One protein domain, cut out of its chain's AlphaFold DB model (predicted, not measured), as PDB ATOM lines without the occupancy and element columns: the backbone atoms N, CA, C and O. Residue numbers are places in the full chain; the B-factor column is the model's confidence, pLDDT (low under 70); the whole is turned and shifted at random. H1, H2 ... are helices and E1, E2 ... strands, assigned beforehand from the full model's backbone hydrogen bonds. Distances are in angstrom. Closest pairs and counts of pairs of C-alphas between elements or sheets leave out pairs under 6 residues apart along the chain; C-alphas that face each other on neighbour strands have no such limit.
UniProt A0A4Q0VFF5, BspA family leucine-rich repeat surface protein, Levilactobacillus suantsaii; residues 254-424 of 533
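What this domain is: This is residues 254 to 424 of the 533 residues of the protein "BspA family leucine-rich repeat surface protein" of Levilactobacillus suantsaii (UniProt A0A4Q0VFF5). With little regular structure, the chain winds in stacked turns, a solenoid with E1, E2, E3 and E4 along one wall and E5, E6, H1 and H2 at one end. The 171 printed residues, mixed in class, hold E1 E2 E3 E4 E5 H1 H2 E6, and are compact: radius of gyration of the C-alphas 15.5 A, spans 44 by 33 by 26 A. The sheets are E1 E2, parallel, and E3 E4 E6 E5, mixed.

Where its parts are: E1 is residues 254 to 256, from C-alpha 254 at (-29.495, -21.138, -0.524); E2 280 to 282; E3 332 to 335; E4 357 to 360; E5 381 to 388, 15.8 A, which bends by 81 degrees at 384; H1 390 to 394; H2 401 to 410, 14.4 A; E6 417 to 423, 18.3 A, to C-alpha 423 at (-44.818, -0.751, 19.914).

How they stand to each other: Within hydrogen-bond range are N 255 and O 280 of E1 and E2, 3.0 A; N 333 and O 357 of parallel E3 and E4, 3.0 A; N 358 and O 419 of antiparallel E4 and E6, 2.9 A; N 386 and O 420 of antiparallel E5 and E6, 2.8 A. H2 is on the larger sheet at a height over the sheet of 9.1 A, its closest C-alphas to E5 being Ser 401 and Trp 385, 7.1 A. H1 only grazes that sheet. Every O i to N i+4 pair is within range in H2, but 0 of 1 in H1, with 1 of 2 O i to N i+3 pairs.

The domain as a whole: The farthest C-alphas, His 264 and Ile 424, are 48.0 A apart. The printed part has no cut; E1 to E2, E2 to E3, E3 to E4 and E4 to E5 are long links. No printed residue is under 70 in pLDDT.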
ATOM      1  N   SER A 254     -30.600 -21.388  -1.445       97.88
ATOM      2  CA  SER A 254     -29.495 -21.138  -0.524       97.88
ATOM      3  C   SER A 254     -28.190 -20.972  -1.298       97.88
ATOM      4  O   SER A 254     -27.953 -21.727  -2.243       97.88
ATOM      5  N   LEU A 255     -27.327 -20.057  -0.859       97.75
ATOM      6  CA  LEU A 255     -26.004 -19.829  -1.441       97.75
ATOM      7  C   LEU A 255     -24.930 -19.740  -0.352       97.75
ATOM      8  O   LEU A 255     -24.946 -18.813   0.456       97.75
ATOM      9  N   ASP A 256     -23.980 -20.679  -0.349       97.94
ATOM     10  CA  ASP A 256     -22.771 -20.566   0.471       97.94
ATOM     11  C   ASP A 256     -21.616 -20.022  -0.371       97.94
ATOM     12  O   ASP A 256     -21.122 -20.703  -1.270       97.94
ATOM     13  N   LEU A 257     -21.210 -18.783  -0.092       98.00
ATOM     14  CA  LEU A 257     -20.128 -18.085  -0.792       98.00
ATOM     15  C   LEU A 257     -18.979 -17.728   0.165       98.00
ATOM     16  O   LEU A 257     -18.172 -16.844  -0.117       98.00
ATOM     17  N   SER A 258     -18.901 -18.388   1.324       96.62
ATOM     18  CA  SER A 258     -17.942 -18.033   2.378       96.62
ATOM     19  C   SER A 258     -16.469 -18.243   2.022       96.62
ATOM     20  O   SER A 258     -15.608 -17.639   2.657       96.62
ATOM     21  N   HIS A 259     -16.166 -19.068   1.020       96.00
ATOM     22  CA  HIS A 259     -14.805 -19.327   0.534       96.00
ATOM     23  C   HIS A 259     -14.382 -18.423  -0.631       96.00
ATOM     24  O   HIS A 259     -13.261 -18.558  -1.121       96.00
ATOM     25  N   TRP A 260     -15.261 -17.537  -1.107       98.19
ATOM     26  CA  TRP A 260     -14.953 -16.669  -2.240       98.19
ATOM     27  C   TRP A 260     -13.969 -15.574  -1.838       98.19
ATOM     28  O   TRP A 260     -14.212 -14.806  -0.914       98.19
ATOM     29  N   ASP A 261     -12.876 -15.472  -2.591       98.06
ATOM     30  CA  ASP A 261     -11.987 -14.316  -2.557       98.06
ATOM     31  C   ASP A 261     -12.545 -13.254  -3.508       98.06
ATOM     32  O   ASP A 261     -12.494 -13.415  -4.731       98.06
ATOM     33  N   THR A 262     -13.118 -12.191  -2.944       98.50
ATOM     34  CA  THR A 262     -13.668 -11.057  -3.700       98.50
ATOM     35  C   THR A 262     -12.757  -9.829  -3.665       98.50
ATOM     36  O   THR A 262     -13.172  -8.754  -4.091       98.50
ATOM     37  N   GLY A 263     -11.508  -9.960  -3.198       98.38
ATOM     38  CA  GLY A 263     -10.625  -8.819  -2.932       98.38
ATOM     39  C   GLY A 263     -10.267  -7.974  -4.159       98.38
ATOM     40  O   GLY A 263      -9.861  -6.825  -3.998       98.38
ATOM     41  N   HIS A 264     -10.440  -8.511  -5.373       98.69
ATOM     42  CA  HIS A 264     -10.234  -7.815  -6.653       98.69
ATOM     43  C   HIS A 264     -11.539  -7.376  -7.341       98.69
ATOM     44  O   HIS A 264     -11.489  -6.735  -8.396       98.69
ATOM     45  N   VAL A 265     -12.703  -7.702  -6.770       98.88
ATOM     46  CA  VAL A 265     -14.005  -7.403  -7.371       98.88
ATOM     47  C   VAL A 265     -14.269  -5.902  -7.304       98.88
ATOM     48  O   VAL A 265     -14.228  -5.284  -6.243       98.88
ATOM     49  N   GLN A 266     -14.580  -5.319  -8.460       98.75
ATOM     50  CA  GLN A 266     -14.923  -3.905  -8.610       98.75
ATOM     51  C   GLN A 266     -16.418  -3.705  -8.877       98.75
ATOM     52  O   GLN A 266     -16.962  -2.652  -8.537       98.75
ATOM     53  N   GLN A 267     -17.097  -4.695  -9.468       98.69
ATOM     54  CA  GLN A 267     -18.510  -4.603  -9.842       98.69
ATOM     55  C   GLN A 267     -19.296  -5.827  -9.344       98.69
ATOM     56  O   GLN A 267     -18.964  -6.956  -9.697       98.69
ATOM     57  N   MET A 268     -20.327  -5.592  -8.525       98.00
ATOM     58  CA  MET A 268     -21.252  -6.607  -7.983       98.00
ATOM     59  C   MET A 268     -22.717  -6.133  -8.014       98.00
ATOM     60  O   MET A 268     -23.549  -6.543  -7.206       98.00
ATOM     61  N   GLY A 269     -23.036  -5.225  -8.936       97.88
ATOM     62  CA  GLY A 269     -24.387  -4.716  -9.127       97.88
ATOM     63  C   GLY A 269     -25.356  -5.833  -9.509       97.88
ATOM     64  O   GLY A 269     -25.032  -6.714 -10.309       97.88
ATOM     65  N   ALA A 270     -26.548  -5.792  -8.920       98.31
ATOM     66  CA  ALA A 270     -27.633  -6.740  -9.120       98.31
ATOM     67  C   ALA A 270     -27.267  -8.212  -8.864       98.31
ATOM     68  O   ALA A 270     -27.976  -9.086  -9.337       98.31
ATOM     69  N   MET A 271     -26.183  -8.522  -8.140       98.38
ATOM     70  CA  MET A 271     -25.653  -9.890  -8.040       98.38
ATOM     71  C   MET A 271     -26.696 -10.942  -7.624       98.38
ATOM     72  O   MET A 271     -26.637 -12.052  -8.148       98.38
ATOM     73  N   PHE A 272     -27.656 -10.587  -6.763       98.25
ATOM     74  CA  PHE A 272     -28.733 -11.457  -6.276       98.25
ATOM     75  C   PHE A 272     -30.138 -10.899  -6.578       98.25
ATOM     76  O   PHE A 272     -31.115 -11.324  -5.967       98.25
ATOM     77  N   SER A 273     -30.267  -9.940  -7.501       97.50
ATOM     78  CA  SER A 273     -31.557  -9.306  -7.818       97.50
ATOM     79  C   SER A 273     -32.571 -10.328  -8.343       97.50
ATOM     80  O   SER A 273     -32.235 -11.160  -9.180       97.50
ATOM     81  N   GLY A 274     -33.819 -10.255  -7.886       95.00
ATOM     82  CA  GLY A 274     -34.935 -11.072  -8.365       95.00
ATOM     83  C   GLY A 274     -34.850 -12.554  -7.991       95.00
ATOM     84  O   GLY A 274     -35.601 -13.374  -8.515       95.00
ATOM     85  N   SER A 275     -33.948 -12.944  -7.081       92.50
ATOM     86  CA  SER A 275     -33.873 -14.325  -6.590       92.50
ATOM     87  C   SER A 275     -35.004 -14.612  -5.594       92.50
ATOM     88  O   SER A 275     -34.795 -14.797  -4.398       92.50
ATOM     89  N   GLU A 276     -36.238 -14.686  -6.105       91.50
ATOM     90  CA  GLU A 276     -37.484 -14.761  -5.324       91.50
ATOM     91  C   GLU A 276     -37.551 -15.937  -4.334       91.50
ATOM     92  O   GLU A 276     -38.379 -15.927  -3.421       91.50
ATOM     93  N   PHE A 277     -36.710 -16.962  -4.509       95.31
ATOM     94  CA  PHE A 277     -36.671 -18.165  -3.676       95.31
ATOM     95  C   PHE A 277     -35.474 -18.227  -2.717       95.31
ATOM     96  O   PHE A 277     -35.412 -19.167  -1.915       95.31
ATOM     97  N   LEU A 278     -34.555 -17.254  -2.765       97.31
ATOM     98  CA  LEU A 278     -33.330 -17.238  -1.970       97.31
ATOM     99  C   LEU A 278     -33.639 -16.918  -0.505       97.31
ATOM    100  O   LEU A 278     -33.951 -15.789  -0.140       97.31
ATOM    101  N   LYS A 279     -33.549 -17.935   0.353       96.69
ATOM    102  CA  LYS A 279     -33.853 -17.823   1.789       96.69
ATOM    103  C   LYS A 279     -32.624 -17.530   2.636       96.69
ATOM    104  O   LYS A 279     -32.759 -17.015   3.740       96.69
ATOM    105  N   TRP A 280     -31.450 -17.940   2.164       96.81
ATOM    106  CA  TRP A 280     -30.212 -17.857   2.926       96.81
ATOM    107  C   TRP A 280     -29.019 -17.615   2.014       96.81
ATOM    108  O   TRP A 280     -28.874 -18.262   0.976       96.81
ATOM    109  N   ILE A 281     -28.140 -16.719   2.451       97.38
ATOM    110  CA  ILE A 281     -26.889 -16.416   1.778       97.38
ATOM    111  C   ILE A 281     -25.769 -16.233   2.803       97.38
ATOM    112  O   ILE A 281     -25.952 -15.577   3.827       97.38
ATOM    113  N   ASN A 282     -24.603 -16.817   2.532       97.94
ATOM    114  CA  ASN A 282     -23.415 -16.669   3.367       97.94
ATOM    115  C   ASN A 282     -22.361 -15.813   2.672       97.94
ATOM    116  O   ASN A 282     -21.708 -16.269   1.735       97.94
ATOM    117  N   LEU A 283     -22.178 -14.592   3.174       97.62
ATOM    118  CA  LEU A 283     -21.261 -13.591   2.621       97.62
ATOM    119  C   LEU A 283     -20.015 -13.363   3.490       97.62
ATOM    120  O   LEU A 283     -19.246 -12.449   3.223       97.62
ATOM    121  N   LYS A 284     -19.768 -14.192   4.513       94.38
ATOM    122  CA  LYS A 284     -18.690 -13.966   5.501       94.38
ATOM    123  C   LYS A 284     -17.268 -13.899   4.927       94.38
ATOM    124  O   LYS A 284     -16.369 -13.432   5.618       94.38
ATOM    125  N   GLY A 285     -17.050 -14.389   3.707       93.12
ATOM    126  CA  GLY A 285     -15.762 -14.312   3.007       93.12
ATOM    127  C   GLY A 285     -15.562 -13.034   2.189       93.12
ATOM    128  O   GLY A 285     -14.459 -12.793   1.709       93.12
ATOM    129  N   PHE A 286     -16.603 -12.212   2.019       98.06
ATOM    130  CA  PHE A 286     -16.559 -11.088   1.088       98.06
ATOM    131  C   PHE A 286     -15.661  -9.969   1.617       98.06
ATOM    132  O   PHE A 286     -15.919  -9.385   2.671       98.06
ATOM    133  N   ASP A 287     -14.650  -9.632   0.823       98.06
ATOM    134  CA  ASP A 287     -13.872  -8.402   0.899       98.06
ATOM    135  C   ASP A 287     -14.383  -7.434  -0.173       98.06
ATOM    136  O   ASP A 287     -14.183  -7.656  -1.369       98.06
ATOM    137  N   THR A 288     -15.060  -6.363   0.244       98.19
ATOM    138  CA  THR A 288     -15.648  -5.381  -0.680       98.19
ATOM    139  C   THR A 288     -14.836  -4.097  -0.807       98.19
ATOM    140  O   THR A 288     -15.304  -3.128  -1.404       98.19
ATOM    141  N   ARG A 289     -13.601  -4.060  -0.289       97.88
ATOM    142  CA  ARG A 289     -12.797  -2.827  -0.227       97.88
ATOM    143  C   ARG A 289     -12.506  -2.207  -1.590       97.88
ATOM    144  O   ARG A 289     -12.287  -1.001  -1.647       97.88
ATOM    145  N   GLN A 290     -12.490  -2.998  -2.665       98.44
ATOM    146  CA  GLN A 290     -12.275  -2.519  -4.040       98.44
ATOM    147  C   GLN A 290     -13.575  -2.301  -4.830       98.44
ATOM    148  O   GLN A 290     -13.531  -1.865  -5.980       98.44
ATOM    149  N   VAL A 291     -14.737  -2.560  -4.225       98.69
ATOM    150  CA  VAL A 291     -16.021  -2.529  -4.924       98.69
ATOM    151  C   VAL A 291     -16.465  -1.097  -5.181       98.69
ATOM    152  O   VAL A 291     -16.682  -0.305  -4.261       98.69
ATOM    153  N   VAL A 292     -16.675  -0.792  -6.459       98.50
ATOM    154  CA  VAL A 292     -17.109   0.515  -6.954       98.50
ATOM    155  C   VAL A 292     -18.631   0.583  -7.103       98.50
ATOM    156  O   VAL A 292     -19.209   1.636  -6.816       98.50
ATOM    157  N   THR A 293     -19.290  -0.505  -7.521       97.75
ATOM    158  CA  THR A 293     -20.747  -0.539  -7.762       97.75
ATOM    159  C   THR A 293     -21.412  -1.782  -7.170       97.75
ATOM    160  O   THR A 293     -21.011  -2.903  -7.492       97.75
ATOM    161  N   MET A 294     -22.470  -1.576  -6.382       97.56
ATOM    162  CA  MET A 294     -23.337  -2.624  -5.817       97.56
ATOM    163  C   MET A 294     -24.827  -2.222  -5.859       97.56
ATOM    164  O   MET A 294     -25.615  -2.646  -5.018       97.56
ATOM    165  N   HIS A 295     -25.224  -1.388  -6.831       97.62
ATOM    166  CA  HIS A 295     -26.638  -1.058  -7.041       97.62
ATOM    167  C   HIS A 295     -27.462  -2.320  -7.257       97.62
ATOM    168  O   HIS A 295     -26.983  -3.290  -7.845       97.62
ATOM    169  N   ASN A 296     -28.705  -2.296  -6.808       97.50
ATOM    170  CA  ASN A 296     -29.689  -3.357  -6.987       97.50
ATOM    171  C   ASN A 296     -29.290  -4.735  -6.414       97.50
ATOM    172  O   ASN A 296     -29.898  -5.735  -6.788       97.50
ATOM    173  N   MET A 297     -28.236  -4.832  -5.589       98.00
ATOM    174  CA  MET A 297     -27.593  -6.112  -5.246       98.00
ATOM    175  C   MET A 297     -28.573  -7.168  -4.721       98.00
ATOM    176  O   MET A 297     -28.424  -8.335  -5.082       98.00
ATOM    177  N   PHE A 298     -29.573  -6.745  -3.947       97.56
ATOM    178  CA  PHE A 298     -30.604  -7.584  -3.354       97.56
ATOM    179  C   PHE A 298     -32.025  -7.174  -3.769       97.56
ATOM    180  O   PHE A 298     -32.957  -7.519  -3.079       97.56
ATOM    181  N   VAL A 299     -32.257  -6.515  -4.905       95.75
ATOM    182  CA  VAL A 299     -33.629  -6.087  -5.276       95.75
ATOM    183  C   VAL A 299     -34.598  -7.255  -5.456       95.75
ATOM    184  O   VAL A 299     -34.229  -8.240  -6.089       95.75
ATOM    185  N   ASP A 300     -35.851  -7.108  -5.017       94.44
ATOM    186  CA  ASP A 300     -36.968  -8.045  -5.266       94.44
ATOM    187  C   ASP A 300     -36.676  -9.486  -4.772       94.44
ATOM    188  O   ASP A 300     -37.096 -10.481  -5.372       94.44
ATOM    189  N   ASN A 301     -35.953  -9.634  -3.654       92.56
ATOM    190  CA  ASN A 301     -35.752 -10.913  -2.968       92.56
ATOM    191  C   ASN A 301     -36.920 -11.202  -2.021       92.56
ATOM    192  O   ASN A 301     -36.864 -11.053  -0.800       92.56
ATOM    193  N   LYS A 302     -38.006 -11.709  -2.606       89.38
ATOM    194  CA  LYS A 302     -39.305 -11.890  -1.938       89.38
ATOM    195  C   LYS A 302     -39.309 -12.750  -0.679       89.38
ATOM    196  O   LYS A 302     -40.301 -12.700   0.039       89.38
ATOM    197  N   VAL A 303     -38.288 -13.559  -0.404       95.50
ATOM    198  CA  VAL A 303     -38.248 -14.438   0.782       95.50
ATOM    199  C   VAL A 303     -37.010 -14.258   1.656       95.50
ATOM    200  O   VAL A 303     -36.948 -14.887   2.715       95.50
ATOM    201  N   LEU A 304     -36.050 -13.422   1.252       94.62
ATOM    202  CA  LEU A 304     -34.852 -13.156   2.043       94.62
ATOM    203  C   LEU A 304     -35.244 -12.338   3.279       94.62
ATOM    204  O   LEU A 304     -35.935 -11.327   3.170       94.62
ATOM    205  N   GLN A 305     -34.857 -12.810   4.465       93.94
ATOM    206  CA  GLN A 305     -35.267 -12.197   5.739       93.94
ATOM    207  C   GLN A 305     -34.149 -11.438   6.447       93.94
ATOM    208  O   GLN A 305     -34.432 -10.521   7.222       93.94
ATOM    209  N   ASP A 306     -32.909 -11.848   6.200       92.94
ATOM    210  CA  ASP A 306     -31.706 -11.329   6.833       92.94
ATOM    211  C   ASP A 306     -30.518 -11.498   5.876       92.94
ATOM    212  O   ASP A 306     -30.480 -12.434   5.068       92.94
ATOM    213  N   VAL A 307     -29.553 -10.593   5.984       96.06
ATOM    214  CA  VAL A 307     -28.308 -10.594   5.224       96.06
ATOM    215  C   VAL A 307     -27.174 -10.076   6.110       96.06
ATOM    216  O   VAL A 307     -27.159  -8.925   6.546       96.06
ATOM    217  N   ASP A 308     -26.192 -10.940   6.375       97.19
ATOM    218  CA  ASP A 308     -24.999 -10.571   7.139       97.19
ATOM    219  C   ASP A 308     -24.030  -9.786   6.246       97.19
ATOM    220  O   ASP A 308     -23.342 -10.351   5.393       97.19
ATOM    221  N   LEU A 309     -23.987  -8.470   6.455       97.44
ATOM    222  CA  LEU A 309     -23.106  -7.535   5.750       97.44
ATOM    223  C   LEU A 309     -21.931  -7.077   6.624       97.44
ATOM    224  O   LEU A 309     -21.299  -6.058   6.347       97.44
ATOM    225  N   SER A 310     -21.624  -7.802   7.702       96.69
ATOM    226  CA  SER A 310     -20.618  -7.377   8.681       96.69
ATOM    227  C   SER A 310     -19.201  -7.252   8.108       96.69
ATOM    228  O   SER A 310     -18.397  -6.501   8.657       96.69
ATOM    229  N   THR A 311     -18.882  -7.909   6.994       96.62
ATOM    230  CA  THR A 311     -17.568  -7.801   6.338       96.62
ATOM    231  C   THR A 311     -17.490  -6.699   5.280       96.62
ATOM    232  O   THR A 311     -16.402  -6.416   4.778       96.62
ATOM    233  N   PHE A 312     -18.612  -6.052   4.947       98.06
ATOM    234  CA  PHE A 312     -18.655  -5.060   3.879       98.06
ATOM    235  C   PHE A 312     -17.951  -3.763   4.295       98.06
ATOM    236  O   PHE A 312     -18.354  -3.069   5.230       98.06
ATOM    237  N   ASP A 313     -16.927  -3.401   3.528       97.19
ATOM    238  CA  ASP A 313     -16.325  -2.073   3.487       97.19
ATOM    239  C   ASP A 313     -16.793  -1.364   2.209       97.19
ATOM    240  O   ASP A 313     -16.419  -1.745   1.099       97.19
ATOM    241  N   THR A 314     -17.608  -0.319   2.359       97.81
ATOM    242  CA  THR A 314     -18.160   0.446   1.226       97.81
ATOM    243  C   THR A 314     -17.388   1.737   0.935       97.81
ATOM    244  O   THR A 314     -17.890   2.621   0.240       97.81
ATOM    245  N   THR A 315     -16.179   1.910   1.482       97.38
ATOM    246  CA  THR A 315     -15.423   3.172   1.390       97.38
ATOM    247  C   THR A 315     -15.121   3.611  -0.040       97.38
ATOM    248  O   THR A 315     -14.996   4.818  -0.270       97.38
ATOM    249  N   HIS A 316     -15.004   2.682  -0.990       97.81
ATOM    250  CA  HIS A 316     -14.769   2.957  -2.415       97.81
ATOM    251  C   HIS A 316     -16.042   2.899  -3.263       97.81
ATOM    252  O   HIS A 316     -16.024   3.287  -4.432       97.81
ATOM    253  N   THR A 317     -17.157   2.480  -2.672       98.50
ATOM    254  CA  THR A 317     -18.414   2.302  -3.385       98.50
ATOM    255  C   THR A 317     -19.011   3.652  -3.757       98.50
ATOM    256  O   THR A 317     -19.159   4.553  -2.929       98.50
ATOM    257  N   THR A 318     -19.355   3.792  -5.033       98.06
ATOM    258  CA  THR A 318     -19.930   5.007  -5.620       98.06
ATOM    259  C   THR A 318     -21.423   4.873  -5.895       98.06
ATOM    260  O   THR A 318     -22.092   5.892  -6.045       98.06
ATOM    261  N   ASP A 319     -21.959   3.657  -5.920       97.94
ATOM    262  CA  ASP A 319     -23.346   3.394  -6.293       97.94
ATOM    263  C   ASP A 319     -23.929   2.229  -5.481       97.94
ATOM    264  O   ASP A 319     -23.432   1.100  -5.571       97.94
ATOM    265  N   MET A 320     -24.944   2.543  -4.672       97.38
ATOM    266  CA  MET A 320     -25.767   1.623  -3.876       97.38
ATOM    267  C   MET A 320     -27.264   1.920  -4.079       97.38
ATOM    268  O   MET A 320     -28.075   1.657  -3.190       97.38
ATOM    269  N   GLY A 321     -27.625   2.517  -5.225       96.81
ATOM    270  CA  GLY A 321     -29.021   2.755  -5.581       96.81
ATOM    271  C   GLY A 321     -29.816   1.453  -5.541       96.81
ATOM    272  O   GLY A 321     -29.298   0.396  -5.907       96.81
ATOM    273  N   ASP A 322     -31.033   1.536  -5.013       97.62
ATOM    274  CA  ASP A 322     -31.995   0.435  -4.935       97.62
ATOM    275  C   ASP A 322     -31.463  -0.852  -4.272       97.62
ATOM    276  O   ASP A 322     -32.012  -1.915  -4.491       97.62
ATOM    277  N   MET A 323     -30.381  -0.819  -3.480       97.62
ATOM    278  CA  MET A 323     -29.671  -2.038  -3.048       97.62
ATOM    279  C   MET A 323     -30.567  -3.128  -2.429       97.62
ATOM    280  O   MET A 323     -30.297  -4.302  -2.675       97.62
ATOM    281  N   PHE A 324     -31.600  -2.740  -1.676       97.88
ATOM    282  CA  PHE A 324     -32.580  -3.623  -1.027       97.88
ATOM    283  C   PHE A 324     -34.024  -3.304  -1.454       97.88
ATOM    284  O   PHE A 324     -34.962  -3.579  -0.707       97.88
ATOM    285  N   ASP A 325     -34.219  -2.641  -2.600       96.81
ATOM    286  CA  ASP A 325     -35.562  -2.253  -3.043       96.81
ATOM    287  C   ASP A 325     -36.463  -3.487  -3.228       96.81
ATOM    288  O   ASP A 325     -36.032  -4.526  -3.727       96.81
ATOM    289  N   GLU A 326     -37.725  -3.377  -2.821       95.69
ATOM    290  CA  GLU A 326     -38.742  -4.437  -2.888       95.69
ATOM    291  C   GLU A 326     -38.466  -5.689  -2.024       95.69
ATOM    292  O   GLU A 326     -39.203  -6.679  -2.108       95.69
ATOM    293  N   ASP A 327     -37.501  -5.636  -1.099       94.38
ATOM    294  CA  ASP A 327     -37.245  -6.702  -0.116       94.38
ATOM    295  C   ASP A 327     -38.224  -6.653   1.066       94.38
ATOM    296  O   ASP A 327     -37.873  -6.435   2.233       94.38
ATOM    297  N   ALA A 328     -39.505  -6.881   0.783       94.25
ATOM    298  CA  ALA A 328     -40.583  -6.747   1.764       94.25
ATOM    299  C   ALA A 328     -40.459  -7.685   2.987       94.25
ATOM    300  O   ALA A 328     -41.098  -7.440   4.012       94.25
ATOM    301  N   ASN A 329     -39.661  -8.758   2.897       95.56
ATOM    302  CA  ASN A 329     -39.400  -9.690   4.001       95.56
ATOM    303  C   ASN A 329     -38.088  -9.415   4.754       95.56
ATOM    304  O   ASN A 329     -37.896  -9.980   5.834       95.56
ATOM    305  N   LEU A 330     -37.235  -8.512   4.258       96.62
ATOM    306  CA  LEU A 330     -36.040  -8.065   4.963       96.62
ATOM    307  C   LEU A 330     -36.458  -7.147   6.115       96.62
ATOM    308  O   LEU A 330     -36.866  -6.001   5.922       96.62
ATOM    309  N   THR A 331     -36.404  -7.680   7.334       95.75
ATOM    310  CA  THR A 331     -36.906  -6.994   8.542       95.75
ATOM    311  C   THR A 331     -35.795  -6.405   9.403       95.75
ATOM    312  O   THR A 331     -36.060  -5.492  10.195       95.75
ATOM    313  N   HIS A 332     -34.571  -6.902   9.231       96.56
ATOM    314  CA  HIS A 332     -33.383  -6.506   9.972       96.56
ATOM    315  C   HIS A 332     -32.288  -6.115   8.989       96.56
ATOM    316  O   HIS A 332     -32.073  -6.804   7.995       96.56
ATOM    317  N   LEU A 333     -31.597  -5.012   9.268       97.75
ATOM    318  CA  LEU A 333     -30.443  -4.602   8.481       97.75
ATOM    319  C   LEU A 333     -29.424  -3.877   9.360       97.75
ATOM    320  O   LEU A 333     -29.752  -2.897  10.036       97.75
ATOM    321  N   ASP A 334     -28.183  -4.356   9.337       98.12
ATOM    322  CA  ASP A 334     -27.050  -3.720  10.008       98.12
ATOM    323  C   ASP A 334     -26.100  -3.100   8.976       98.12
ATOM    324  O   ASP A 334     -25.368  -3.790   8.272       98.12
ATOM    325  N   LEU A 335     -26.104  -1.768   8.912       97.69
ATOM    326  CA  LEU A 335     -25.232  -0.956   8.066       97.69
ATOM    327  C   LEU A 335     -24.134  -0.265   8.889       97.69
ATOM    328  O   LEU A 335     -23.611   0.776   8.490       97.69
ATOM    329  N   THR A 336     -23.783  -0.788  10.068       96.88
ATOM    330  CA  THR A 336     -22.798  -0.153  10.963       96.88
ATOM    331  C   THR A 336     -21.437   0.045  10.297       96.88
ATOM    332  O   THR A 336     -20.790   1.070  10.525       96.88
ATOM    333  N   ASN A 337     -21.024  -0.899   9.451       96.50
ATOM    334  CA  ASN A 337     -19.720  -0.875   8.785       96.50
ATOM    335  C   ASN A 337     -19.716  -0.071   7.476       96.50
ATOM    336  O   ASN A 337     -18.657   0.156   6.888       96.50
ATOM    337  N   PHE A 338     -20.875   0.430   7.039       97.62
ATOM    338  CA  PHE A 338     -20.976   1.181   5.795       97.62
ATOM    339  C   PHE A 338     -20.343   2.566   5.948       97.62
ATOM    340  O   PHE A 338     -20.609   3.320   6.887       97.62
ATOM    341  N   ASN A 339     -19.530   2.927   4.960       96.50
ATOM    342  CA  ASN A 339     -18.921   4.240   4.817       96.50
ATOM    343  C   ASN A 339     -19.282   4.837   3.456       96.50
ATOM    344  O   ASN A 339     -18.726   4.466   2.426       96.50
ATOM    345  N   MET A 340     -20.197   5.802   3.457       95.88
ATOM    346  CA  MET A 340     -20.807   6.369   2.254       95.88
ATOM    347  C   MET A 340     -20.129   7.661   1.777       95.88
ATOM    348  O   MET A 340     -20.697   8.405   0.976       95.88
ATOM    349  N   LYS A 341     -18.902   7.961   2.235       94.06
ATOM    350  CA  LYS A 341     -18.193   9.205   1.865       94.06
ATOM    351  C   LYS A 341     -18.106   9.402   0.341       94.06
ATOM    352  O   LYS A 341     -18.380  10.495  -0.165       94.06
ATOM    353  N   ASN A 342     -17.810   8.320  -0.381       95.94
ATOM    354  CA  ASN A 342     -17.640   8.300  -1.833       95.94
ATOM    355  C   ASN A 342     -18.914   7.895  -2.589       95.94
ATOM    356  O   ASN A 342     -18.987   8.110  -3.800       95.94
ATOM    357  N   CYS A 343     -19.929   7.389  -1.883       96.44
ATOM    358  CA  CYS A 343     -21.185   6.956  -2.481       96.44
ATOM    359  C   CYS A 343     -21.896   8.151  -3.112       96.44
ATOM    360  O   CYS A 343     -22.014   9.198  -2.483       96.44
ATOM    361  N   ARG A 344     -22.307   8.045  -4.372       95.38
ATOM    362  CA  ARG A 344     -23.001   9.096  -5.123       95.38
ATOM    363  C   ARG A 344     -24.486   8.830  -5.238       95.38
ATOM    364  O   ARG A 344     -25.203   9.811  -5.362       95.38
ATOM    365  N   TYR A 345     -24.909   7.569  -5.210       95.44
ATOM    366  CA  TYR A 345     -26.287   7.139  -5.429       95.44
ATOM    367  C   TYR A 345     -26.734   6.240  -4.281       95.44
ATOM    368  O   TYR A 345     -26.134   5.197  -4.025       95.44
ATOM    369  N   THR A 346     -27.753   6.710  -3.568       95.81
ATOM    370  CA  THR A 346     -28.424   6.027  -2.448       95.81
ATOM    371  C   THR A 346     -29.943   6.068  -2.618       95.81
ATOM    372  O   THR A 346     -30.680   5.781  -1.681       95.81
ATOM    373  N   ASP A 347     -30.420   6.488  -3.792       95.31
ATOM    374  CA  ASP A 347     -31.838   6.586  -4.105       95.31
ATOM    375  C   ASP A 347     -32.511   5.217  -4.041       95.31
ATOM    376  O   ASP A 347     -31.949   4.220  -4.482       95.31
ATOM    377  N   ASN A 348     -33.676   5.194  -3.392       96.94
ATOM    378  CA  ASN A 348     -34.509   4.014  -3.131       96.94
ATOM    379  C   ASN A 348     -33.770   2.805  -2.526       96.94
ATOM    380  O   ASN A 348     -34.291   1.698  -2.547       96.94
ATOM    381  N   MET A 349     -32.591   3.006  -1.925       97.44
ATOM    382  CA  MET A 349     -31.776   1.933  -1.344       97.44
ATOM    383  C   MET A 349     -32.562   1.017  -0.391       97.44
ATOM    384  O   MET A 349     -32.233  -0.158  -0.280       97.44
ATOM    385  N   LEU A 350     -33.566   1.562   0.304       97.94
ATOM    386  CA  LEU A 350     -34.392   0.879   1.299       97.94
ATOM    387  C   LEU A 350     -35.880   0.844   0.904       97.94
ATOM    388  O   LEU A 350     -36.709   0.497   1.750       97.94
ATOM    389  N   ALA A 351     -36.232   1.239  -0.326       96.75
ATOM    390  CA  ALA A 351     -37.619   1.289  -0.783       96.75
ATOM    391  C   ALA A 351     -38.312  -0.068  -0.638       96.75
ATOM    392  O   ALA A 351     -37.705  -1.120  -0.762       96.75
ATOM    393  N   GLU A 352     -39.604  -0.025  -0.308       95.75
ATOM    394  CA  GLU A 352     -40.475  -1.207  -0.259       95.75
ATOM    395  C   GLU A 352     -39.961  -2.375   0.626       95.75
ATOM    396  O   GLU A 352     -40.473  -3.491   0.552       95.75
ATOM    397  N   THR A 353     -39.017  -2.103   1.537       96.69
ATOM    398  CA  THR A 353     -38.490  -3.074   2.504       96.69
ATOM    399  C   THR A 353     -39.440  -3.349   3.675       96.69
ATOM    400  O   THR A 353     -40.304  -2.547   4.052       96.69
ATOM    401  N   GLY A 354     -39.237  -4.495   4.328       94.94
ATOM    402  CA  GLY A 354     -39.936  -4.895   5.550       94.94
ATOM    403  C   GLY A 354     -39.358  -4.334   6.853       94.94
ATOM    404  O   GLY A 354     -39.775  -4.779   7.925       94.94
ATOM    405  N   LEU A 355     -38.404  -3.397   6.799       96.44
ATOM    406  CA  LEU A 355     -37.528  -3.073   7.928       96.44
ATOM    407  C   LEU A 355     -38.286  -2.675   9.199       96.44
ATOM    408  O   LEU A 355     -39.163  -1.808   9.196       96.44
ATOM    409  N   ARG A 356     -37.911  -3.307  10.313       94.62
ATOM    410  CA  ARG A 356     -38.354  -2.990  11.683       94.62
ATOM    411  C   ARG A 356     -37.185  -2.824  12.646       94.62
ATOM    412  O   ARG A 356     -37.368  -2.211  13.693       94.62
ATOM    413  N   HIS A 357     -36.011  -3.322  12.271       96.06
ATOM    414  CA  HIS A 357     -34.760  -3.162  12.996       96.06
ATOM    415  C   HIS A 357     -33.697  -2.666  12.019       96.06
ATOM    416  O   HIS A 357     -33.360  -3.344  11.051       96.06
ATOM    417  N   LEU A 358     -33.185  -1.464  12.258       97.50
ATOM    418  CA  LEU A 358     -32.189  -0.837  11.400       97.50
ATOM    419  C   LEU A 358     -31.055  -0.305  12.261       97.50
ATOM    420  O   LEU A 358     -31.266   0.549  13.123       97.50
ATOM    421  N   ARG A 359     -29.840  -0.790  12.026       97.56
ATOM    422  CA  ARG A 359     -28.650  -0.313  12.728       97.56
ATOM    423  C   ARG A 359     -27.757   0.454  11.773       97.56
ATOM    424  O   ARG A 359     -27.379  -0.052  10.724       97.56
ATOM    425  N   LEU A 360     -27.436   1.691  12.132       97.44
ATOM    426  CA  LEU A 360     -26.718   2.618  11.265       97.44
ATOM    427  C   LEU A 360     -25.460   3.138  11.956       97.44
ATOM    428  O   LEU A 360     -25.504   3.611  13.095       97.44
ATOM    429  N   GLY A 361     -24.338   3.080  11.242       96.25
ATOM    430  CA  GLY A 361     -23.039   3.560  11.708       96.25
ATOM    431  C   GLY A 361     -22.759   5.026  11.360       96.25
ATOM    432  O   GLY A 361     -23.447   5.616  10.526       96.25
ATOM    433  N   PRO A 362     -21.695   5.619  11.930       95.94
ATOM    434  CA  PRO A 362     -21.305   7.010  11.668       95.94
ATOM    435  C   PRO A 362     -20.868   7.275  10.217       95.94
ATOM    436  O   PRO A 362     -20.797   8.426   9.784       95.94
ATOM    437  N   GLY A 363     -20.536   6.222   9.463       96.69
ATOM    438  CA  GLY A 363     -20.178   6.316   8.051       96.69
ATOM    439  C   GLY A 363     -21.381   6.388   7.105       96.69
ATOM    440  O   GLY A 363     -21.196   6.753   5.940       96.69
ATOM    441  N   VAL A 364     -22.595   6.083   7.574       97.38
ATOM    442  CA  VAL A 364     -23.816   6.109   6.758       97.38
ATOM    443  C   VAL A 364     -24.216   7.553   6.464       97.38
ATOM    444  O   VAL A 364     -24.377   8.366   7.377       97.38
ATOM    445  N   LYS A 365     -24.380   7.868   5.175       95.06
ATOM    446  CA  LYS A 365     -24.810   9.180   4.683       95.06
ATOM    447  C   LYS A 365     -25.676   9.042   3.439       95.06
ATOM    448  O   LYS A 365     -25.155   8.780   2.356       95.06
ATOM    449  N   PHE A 366     -26.973   9.287   3.582       94.50
ATOM    450  CA  PHE A 366     -27.901   9.269   2.454       94.50
ATOM    451  C   PHE A 366     -27.810  10.588   1.679       94.50
ATOM    452  O   PHE A 366     -28.175  11.645   2.199       94.50
ATOM    453  N   LYS A 367     -27.282  10.540   0.448       90.81
ATOM    454  CA  LYS A 367     -27.145  11.718  -0.437       90.81
ATOM    455  C   LYS A 367     -28.405  11.988  -1.259       90.81
ATOM    456  O   LYS A 367     -28.632  13.121  -1.674       90.81
ATOM    457  N   GLN A 368     -29.212  10.958  -1.478       92.88
ATOM    458  CA  GLN A 368     -30.555  11.020  -2.041       92.88
ATOM    459  C   GLN A 368     -31.527  10.405  -1.042       92.88
ATOM    460  O   GLN A 368     -31.109   9.851  -0.030       92.88
ATOM    461  N   ASN A 369     -32.826  10.493  -1.326       94.69
ATOM    462  CA  ASN A 369     -33.826   9.826  -0.508       94.69
ATOM    463  C   ASN A 369     -33.716   8.296  -0.685       94.69
ATOM    464  O   ASN A 369     -34.038   7.809  -1.773       94.69
ATOM    465  N   PRO A 370     -33.330   7.537   0.358       96.44
ATOM    466  CA  PRO A 370     -33.258   6.083   0.300       96.44
ATOM    467  C   PRO A 370     -34.636   5.421   0.351       96.44
ATOM    468  O   PRO A 370     -34.705   4.203   0.261       96.44
ATOM    469  N   GLN A 371     -35.717   6.202   0.494       97.44
ATOM    470  CA  GLN A 371     -37.101   5.731   0.585       97.44
ATOM    471  C   GLN A 371     -37.319   4.744   1.739       97.44
ATOM    472  O   GLN A 371     -37.981   3.726   1.567       97.44
ATOM    473  N   LEU A 372     -36.780   5.050   2.930       98.00
ATOM    474  CA  LEU A 372     -37.053   4.244   4.123       98.00
ATOM    475  C   LEU A 372     -38.582   4.163   4.353       98.00
ATOM    476  O   LEU A 372     -39.203   5.218   4.527       98.00
ATOM    477  N   PRO A 373     -39.194   2.962   4.357       95.31
ATOM    478  CA  PRO A 373     -40.640   2.822   4.431       95.31
ATOM    479  C   PRO A 373     -41.181   3.278   5.777       95.31
ATOM    480  O   PRO A 373     -40.581   3.022   6.821       95.31
ATOM    481  N   GLU A 374     -42.362   3.897   5.759       95.06
ATOM    482  CA  GLU A 374     -43.043   4.233   7.003       95.06
ATOM    483  C   GLU A 374     -43.476   2.978   7.758       95.06
ATOM    484  O   GLU A 374     -44.007   2.017   7.192       95.06
ATOM    485  N   LEU A 375     -43.255   3.000   9.071       94.44
ATOM    486  CA  LEU A 375     -43.662   1.910   9.940       94.44
ATOM    487  C   LEU A 375     -45.196   1.833  10.033       94.44
ATOM    488  O   LEU A 375     -45.875   2.864   9.999       94.44
ATOM    489  N   PRO A 376     -45.773   0.631  10.219       90.00
ATOM    490  CA  PRO A 376     -47.210   0.479  10.400       90.00
ATOM    491  C   PRO A 376     -47.717   1.277  11.604       90.00
ATOM    492  O   PRO A 376     -47.112   1.250  12.673       90.00
ATOM    493  N   THR A 377     -48.870   1.923  11.452       89.38
ATOM    494  CA  THR A 377     -49.606   2.593  12.543       89.38
ATOM    495  C   THR A 377     -50.692   1.704  13.154       89.38
ATOM    496  O   THR A 377     -51.451   2.131  14.024       89.38
ATOM    497  N   THR A 378     -50.805   0.464  12.677       86.00
ATOM    498  CA  THR A 378     -51.725  -0.534  13.214       86.00
ATOM    499  C   THR A 378     -51.150  -1.159  14.475       86.00
ATOM    500  O   THR A 378     -49.971  -1.513  14.525       86.00
ATOM    501  N   ALA A 379     -52.005  -1.346  15.485       78.75
ATOM    502  CA  ALA A 379     -51.624  -1.991  16.734       78.75
ATOM    503  C   ALA A 379     -50.919  -3.346  16.476       78.75
ATOM    504  O   ALA A 379     -51.384  -4.116  15.631       78.75
ATOM    505  N   PRO A 380     -49.817  -3.650  17.188       86.56
ATOM    506  CA  PRO A 380     -49.268  -2.898  18.314       86.56
ATOM    507  C   PRO A 380     -48.338  -1.739  17.920       86.56
ATOM    508  O   PRO A 380     -47.780  -1.128  18.810       86.56
ATOM    509  N   ASN A 381     -48.131  -1.404  16.650       89.31
ATOM    510  CA  ASN A 381     -47.116  -0.430  16.237       89.31
ATOM    511  C   ASN A 381     -47.636   1.016  16.253       89.31
ATOM    512  O   ASN A 381     -48.789   1.278  15.913       89.31
ATOM    513  N   THR A 382     -46.780   1.972  16.622       91.94
ATOM    514  CA  THR A 382     -47.128   3.408  16.650       91.94
ATOM    515  C   THR A 382     -46.800   4.140  15.346       91.94
ATOM    516  O   THR A 382     -47.118   5.321  15.206       91.94
ATOM    517  N   GLY A 383     -46.138   3.468  14.401       93.81
ATOM    518  CA  GLY A 383     -45.612   4.072  13.178       93.81
ATOM    519  C   GLY A 383     -44.338   4.899  13.374       93.81
ATOM    520  O   GLY A 383     -43.988   5.683  12.497       93.81
ATOM    521  N   ARG A 384     -43.643   4.768  14.515       96.25
ATOM    522  CA  ARG A 384     -42.412   5.522  14.801       96.25
ATOM    523  C   ARG A 384     -41.232   4.621  15.121       96.25
ATOM    524  O   ARG A 384     -41.394   3.575  15.735       96.25
ATOM    525  N   TRP A 385     -40.043   5.066  14.746       97.50
ATOM    526  CA  TRP A 385     -38.770   4.459  15.117       97.50
ATOM    527  C   TRP A 385     -38.329   4.964  16.490       97.50
ATOM    528  O   TRP A 385     -38.437   6.161  16.757       97.50
ATOM    529  N   ILE A 386     -37.794   4.091  17.338       96.06
ATOM    530  CA  ILE A 386     -37.160   4.438  18.617       96.06
ATOM    531  C   ILE A 386     -35.673   4.068  18.568       96.06
ATOM    532  O   ILE A 386     -35.351   2.943  18.188       96.06
ATOM    533  N   PRO A 387     -34.744   4.971  18.929       96.75
ATOM    534  CA  PRO A 387     -33.364   4.576  19.152       96.75
ATOM    535  C   PRO A 387     -33.282   3.737  20.433       96.75
ATOM    536  O   PRO A 387     -33.861   4.100  21.457       96.75
ATOM    537  N   VAL A 388     -32.540   2.634  20.390       94.25
ATOM    538  CA  VAL A 388     -32.342   1.734  21.534       94.25
ATOM    539  C   VAL A 388     -30.860   1.599  21.884       94.25
ATOM    540  O   VAL A 388     -29.977   1.825  21.055       94.25
ATOM    541  N   GLY A 389     -30.583   1.238  23.138       89.00
ATOM    542  CA  GLY A 389     -29.227   1.096  23.677       89.00
ATOM    543  C   GLY A 389     -28.697   2.348  24.387       89.00
ATOM    544  O   GLY A 389     -29.384   3.357  24.534       89.00
ATOM    545  N   GLU A 390     -27.449   2.279  24.858       81.62
ATOM    546  CA  GLU A 390     -26.835   3.304  25.723       81.62
ATOM    547  C   GLU A 390     -26.762   4.694  25.075       81.62
ATOM    548  O   GLU A 390     -26.824   5.723  25.750       81.62
ATOM    549  N   THR A 391     -26.661   4.741  23.747       81.56
ATOM    550  CA  THR A 391     -26.535   5.980  22.980       81.56
ATOM    551  C   THR A 391     -27.871   6.688  22.737       81.56
ATOM    552  O   THR A 391     -27.870   7.872  22.385       81.56
ATOM    553  N   ALA A 392     -29.004   6.022  22.997       85.50
ATOM    554  CA  ALA A 392     -30.347   6.560  22.784       85.50
ATOM    555  C   ALA A 392     -30.624   7.838  23.593       85.50
ATOM    556  O   ALA A 392     -31.333   8.724  23.124       85.50
ATOM    557  N   GLN A 393     -30.004   7.988  24.772       86.06
ATOM    558  CA  GLN A 393     -30.188   9.149  25.659       86.06
ATOM    559  C   GLN A 393     -29.742  10.483  25.033       86.06
ATOM    560  O   GLN A 393     -30.120  11.549  25.512       86.06
ATOM    561  N   LYS A 394     -28.921  10.436  23.975       89.19
ATOM    562  CA  LYS A 394     -28.406  11.616  23.261       89.19
ATOM    563  C   LYS A 394     -29.266  12.015  22.059       89.19
ATOM    564  O   LYS A 394     -28.930  12.976  21.369       89.19
ATOM    565  N   LEU A 395     -30.323  11.259  21.770       92.88
ATOM    566  CA  LEU A 395     -31.137  11.378  20.566       92.88
ATOM    567  C   LEU A 395     -32.583  11.735  20.913       92.88
ATOM    568  O   LEU A 395     -32.995  11.716  22.073       92.88
ATOM    569  N   ARG A 396     -33.375  12.082  19.892       93.44
ATOM    570  CA  ARG A 396     -34.816  12.269  20.084       93.44
ATOM    571  C   ARG A 396     -35.438  10.925  20.483       93.44
ATOM    572  O   ARG A 396     -35.009   9.896  19.967       93.44
ATOM    573  N   PRO A 397     -36.488  10.916  21.321       93.62
ATOM    574  CA  PRO A 397     -37.117   9.670  21.755       93.62
ATOM    575  C   PRO A 397     -37.713   8.842  20.613       93.62
ATOM    576  O   PRO A 397     -37.760   7.624  20.711       93.62
ATOM    577  N   THR A 398     -38.197   9.493  19.550       96.06
ATOM    578  CA  THR A 398     -38.849   8.830  18.414       96.06
ATOM    579  C   THR A 398     -38.590   9.574  17.106       96.06
ATOM    580  O   THR A 398     -38.484  10.803  17.121       96.06
ATOM    581  N   TYR A 399     -38.624   8.860  15.983       96.94
ATOM    582  CA  TYR A 399     -38.472   9.392  14.628       96.94
ATOM    583  C   TYR A 399     -39.589   8.874  13.709       96.94
ATOM    584  O   TYR A 399     -40.037   7.740  13.862       96.94
ATOM    585  N   THR A 400     -40.072   9.688  12.770       97.00
ATOM    586  CA  THR A 400     -40.671   9.145  11.532       97.00
ATOM    587  C   THR A 400     -39.557   8.644  10.613       97.00
ATOM    588  O   THR A 400     -38.381   8.929  10.857       97.00
ATOM    589  N   SER A 401     -39.889   7.918   9.548       97.25
ATOM    590  CA  SER A 401     -38.858   7.424   8.622       97.25
ATOM    591  C   SER A 401     -38.156   8.579   7.912       97.25
ATOM    592  O   SER A 401     -36.932   8.587   7.807       97.25
ATOM    593  N   HIS A 402     -38.909   9.620   7.546       96.00
ATOM    594  CA  HIS A 402     -38.349  10.861   7.012       96.00
ATOM    595  C   HIS A 402     -37.380  11.555   7.987       96.00
ATOM    596  O   HIS A 402     -36.260  11.879   7.607       96.00
ATOM    597  N   GLU A 403     -37.758  11.716   9.263       96.69
ATOM    598  CA  GLU A 403     -36.885  12.339  10.272       96.69
ATOM    599  C   GLU A 403     -35.600  11.522  10.522       96.69
ATOM    600  O   GLU A 403     -34.550  12.092  10.823       96.69
ATOM    601  N   LEU A 404     -35.678  10.189  10.436       97.19
ATOM    602  CA  LEU A 404     -34.522   9.299  10.573       97.19
ATOM    603  C   LEU A 404     -33.578   9.438   9.371       97.19
ATOM    604  O   LEU A 404     -32.364   9.543   9.557       97.19
ATOM    605  N   VAL A 405     -34.123   9.502   8.154       97.12
ATOM    606  CA  VAL A 405     -33.338   9.782   6.944       97.12
ATOM    607  C   VAL A 405     -32.650  11.144   7.056       97.12
ATOM    608  O   VAL A 405     -31.437  11.212   6.873       97.12
ATOM    609  N   ASP A 406     -33.363  12.201   7.454       95.75
ATOM    610  CA  ASP A 406     -32.796  13.549   7.612       95.75
ATOM    611  C   ASP A 406     -31.636  13.590   8.621       95.75
ATOM    612  O   ASP A 406     -30.624  14.263   8.388       95.75
ATOM    613  N   LEU A 407     -31.744  12.832   9.723       95.88
ATOM    614  CA  LEU A 407     -30.662  12.678  10.699       95.88
ATOM    615  C   LEU A 407     -29.382  12.161  10.025       95.88
ATOM    616  O   LEU A 407     -28.307  12.714  10.253       95.88
ATOM    617  N   TYR A 408     -29.492  11.153   9.159       95.94
ATOM    618  CA  TYR A 408     -28.356  10.545   8.460       95.94
ATOM    619  C   TYR A 408     -27.977  11.241   7.140       95.94
ATOM    620  O   TYR A 408     -26.891  10.994   6.619       95.94
ATOM    621  N   SER A 409     -28.802  12.150   6.617       92.81
ATOM    622  CA  SER A 409     -28.460  13.012   5.475       92.81
ATOM    623  C   SER A 409     -27.723  14.290   5.889       92.81
ATOM    624  O   SER A 409     -26.846  14.753   5.158       92.81
ATOM    625  N   GLY A 410     -28.051  14.869   7.052       80.19
ATOM    626  CA  GLY A 410     -27.515  16.164   7.493       80.19
ATOM    627  C   GLY A 410     -26.542  16.118   8.677       80.19
ATOM    628  O   GLY A 410     -25.550  16.847   8.672       80.19
ATOM    629  N   HIS A 411     -26.806  15.286   9.692       82.12
ATOM    630  CA  HIS A 411     -26.085  15.301  10.975       82.12
ATOM    631  C   HIS A 411     -25.917  13.888  11.556       82.12
ATOM    632  O   HIS A 411     -26.437  13.574  12.628       82.12
ATOM    633  N   THR A 412     -25.176  13.035  10.846       88.69
ATOM    634  CA  THR A 412     -24.943  11.644  11.249       88.69
ATOM    635  C   THR A 412     -24.371  11.554  12.674       88.69
ATOM    636  O   THR A 412     -23.355  12.201  12.959       88.69
ATOM    637  N   PRO A 413     -24.961  10.741  13.572       92.75
ATOM    638  CA  PRO A 413     -24.388  10.463  14.885       92.75
ATOM    639  C   PRO A 413     -22.950   9.940  14.782       92.75
ATOM    640  O   PRO A 413     -22.630   9.131  13.916       92.75
ATOM    641  N   ALA A 414     -22.071  10.355  15.699       93.12
ATOM    642  CA  ALA A 414     -20.663   9.931  15.720       93.12
ATOM    643  C   ALA A 414     -20.443   8.501  16.268       93.12
ATOM    644  O   ALA A 414     -19.311   8.094  16.516       93.12
ATOM    645  N   PHE A 415     -21.519   7.750  16.498       93.00
ATOM    646  CA  PHE A 415     -21.527   6.405  17.061       93.00
ATOM    647  C   PHE A 415     -22.631   5.576  16.388       93.00
ATOM    648  O   PHE A 415     -23.601   6.157  15.900       93.00
ATOM    649  N   PRO A 416     -22.518   4.236  16.368       95.38
ATOM    650  CA  PRO A 416     -23.589   3.377  15.878       95.38
ATOM    651  C   PRO A 416     -24.871   3.524  16.704       95.38
ATOM    652  O   PRO A 416     -24.821   3.649  17.933       95.38
ATOM    653  N   VAL A 417     -26.018   3.473  16.029       97.06
ATOM    654  CA  VAL A 417     -27.348   3.551  16.648       97.06
ATOM    655  C   VAL A 417     -28.232   2.459  16.063       97.06
ATOM    656  O   VAL A 417     -28.300   2.312  14.843       97.06
ATOM    657  N   THR A 418     -28.912   1.716  16.931       97.19
ATOM    658  CA  THR A 418     -29.969   0.780  16.536       97.19
ATOM    659  C   THR A 418     -31.317   1.471  16.676       97.19
ATOM    660  O   THR A 418     -31.606   2.059  17.718       97.19
ATOM    661  N   PHE A 419     -32.136   1.384  15.636       97.19
ATOM    662  CA  PHE A 419     -33.509   1.860  15.606       97.19
ATOM    663  C   PHE A 419     -34.462   0.675  15.501       97.19
ATOM    664  O   PHE A 419     -34.271  -0.205  14.662       97.19
ATOM    665  N   GLU A 420     -35.503   0.684  16.327       96.50
ATOM    666  CA  GLU A 420     -36.548  -0.340  16.334       96.50
ATOM    667  C   GLU A 420     -37.924   0.281  16.105       96.50
ATOM    668  O   GLU A 420     -38.169   1.436  16.464       96.50
ATOM    669  N   GLY A 421     -38.843  -0.485  15.520       94.12
ATOM    670  CA  GLY A 421     -40.242  -0.091  15.422       94.12
ATOM    671  C   GLY A 421     -40.892  -0.005  16.803       94.12
ATOM    672  O   GLY A 421     -40.971  -0.989  17.535       94.12
ATOM    673  N   GLN A 422     -41.383   1.176  17.167       91.44
ATOM    674  CA  GLN A 422     -42.037   1.388  18.447       91.44
ATOM    675  C   GLN A 422     -43.377   0.655  18.499       91.44
ATOM    676  O   GLN A 422     -44.257   0.841  17.652       91.44
ATOM    677  N   THR A 423     -43.554  -0.108  19.571       87.88
ATOM    678  CA  THR A 423     -44.818  -0.751  19.914       87.88
ATOM    679  C   THR A 423     -45.511  -0.014  21.061       87.88
ATOM    680  O   THR A 423     -44.885   0.623  21.909       87.88
ATOM    681  N   ILE A 424     -46.838  -0.075  21.079       80.25
ATOM    682  CA  ILE A 424     -47.685   0.317  22.192       80.25
ATOM    683  C   ILE A 424     -47.365  -0.676  23.300       80.25
ATOM    684  O   ILE A 424     -47.659  -1.865  23.171       80.25
TER     685      ILE A 424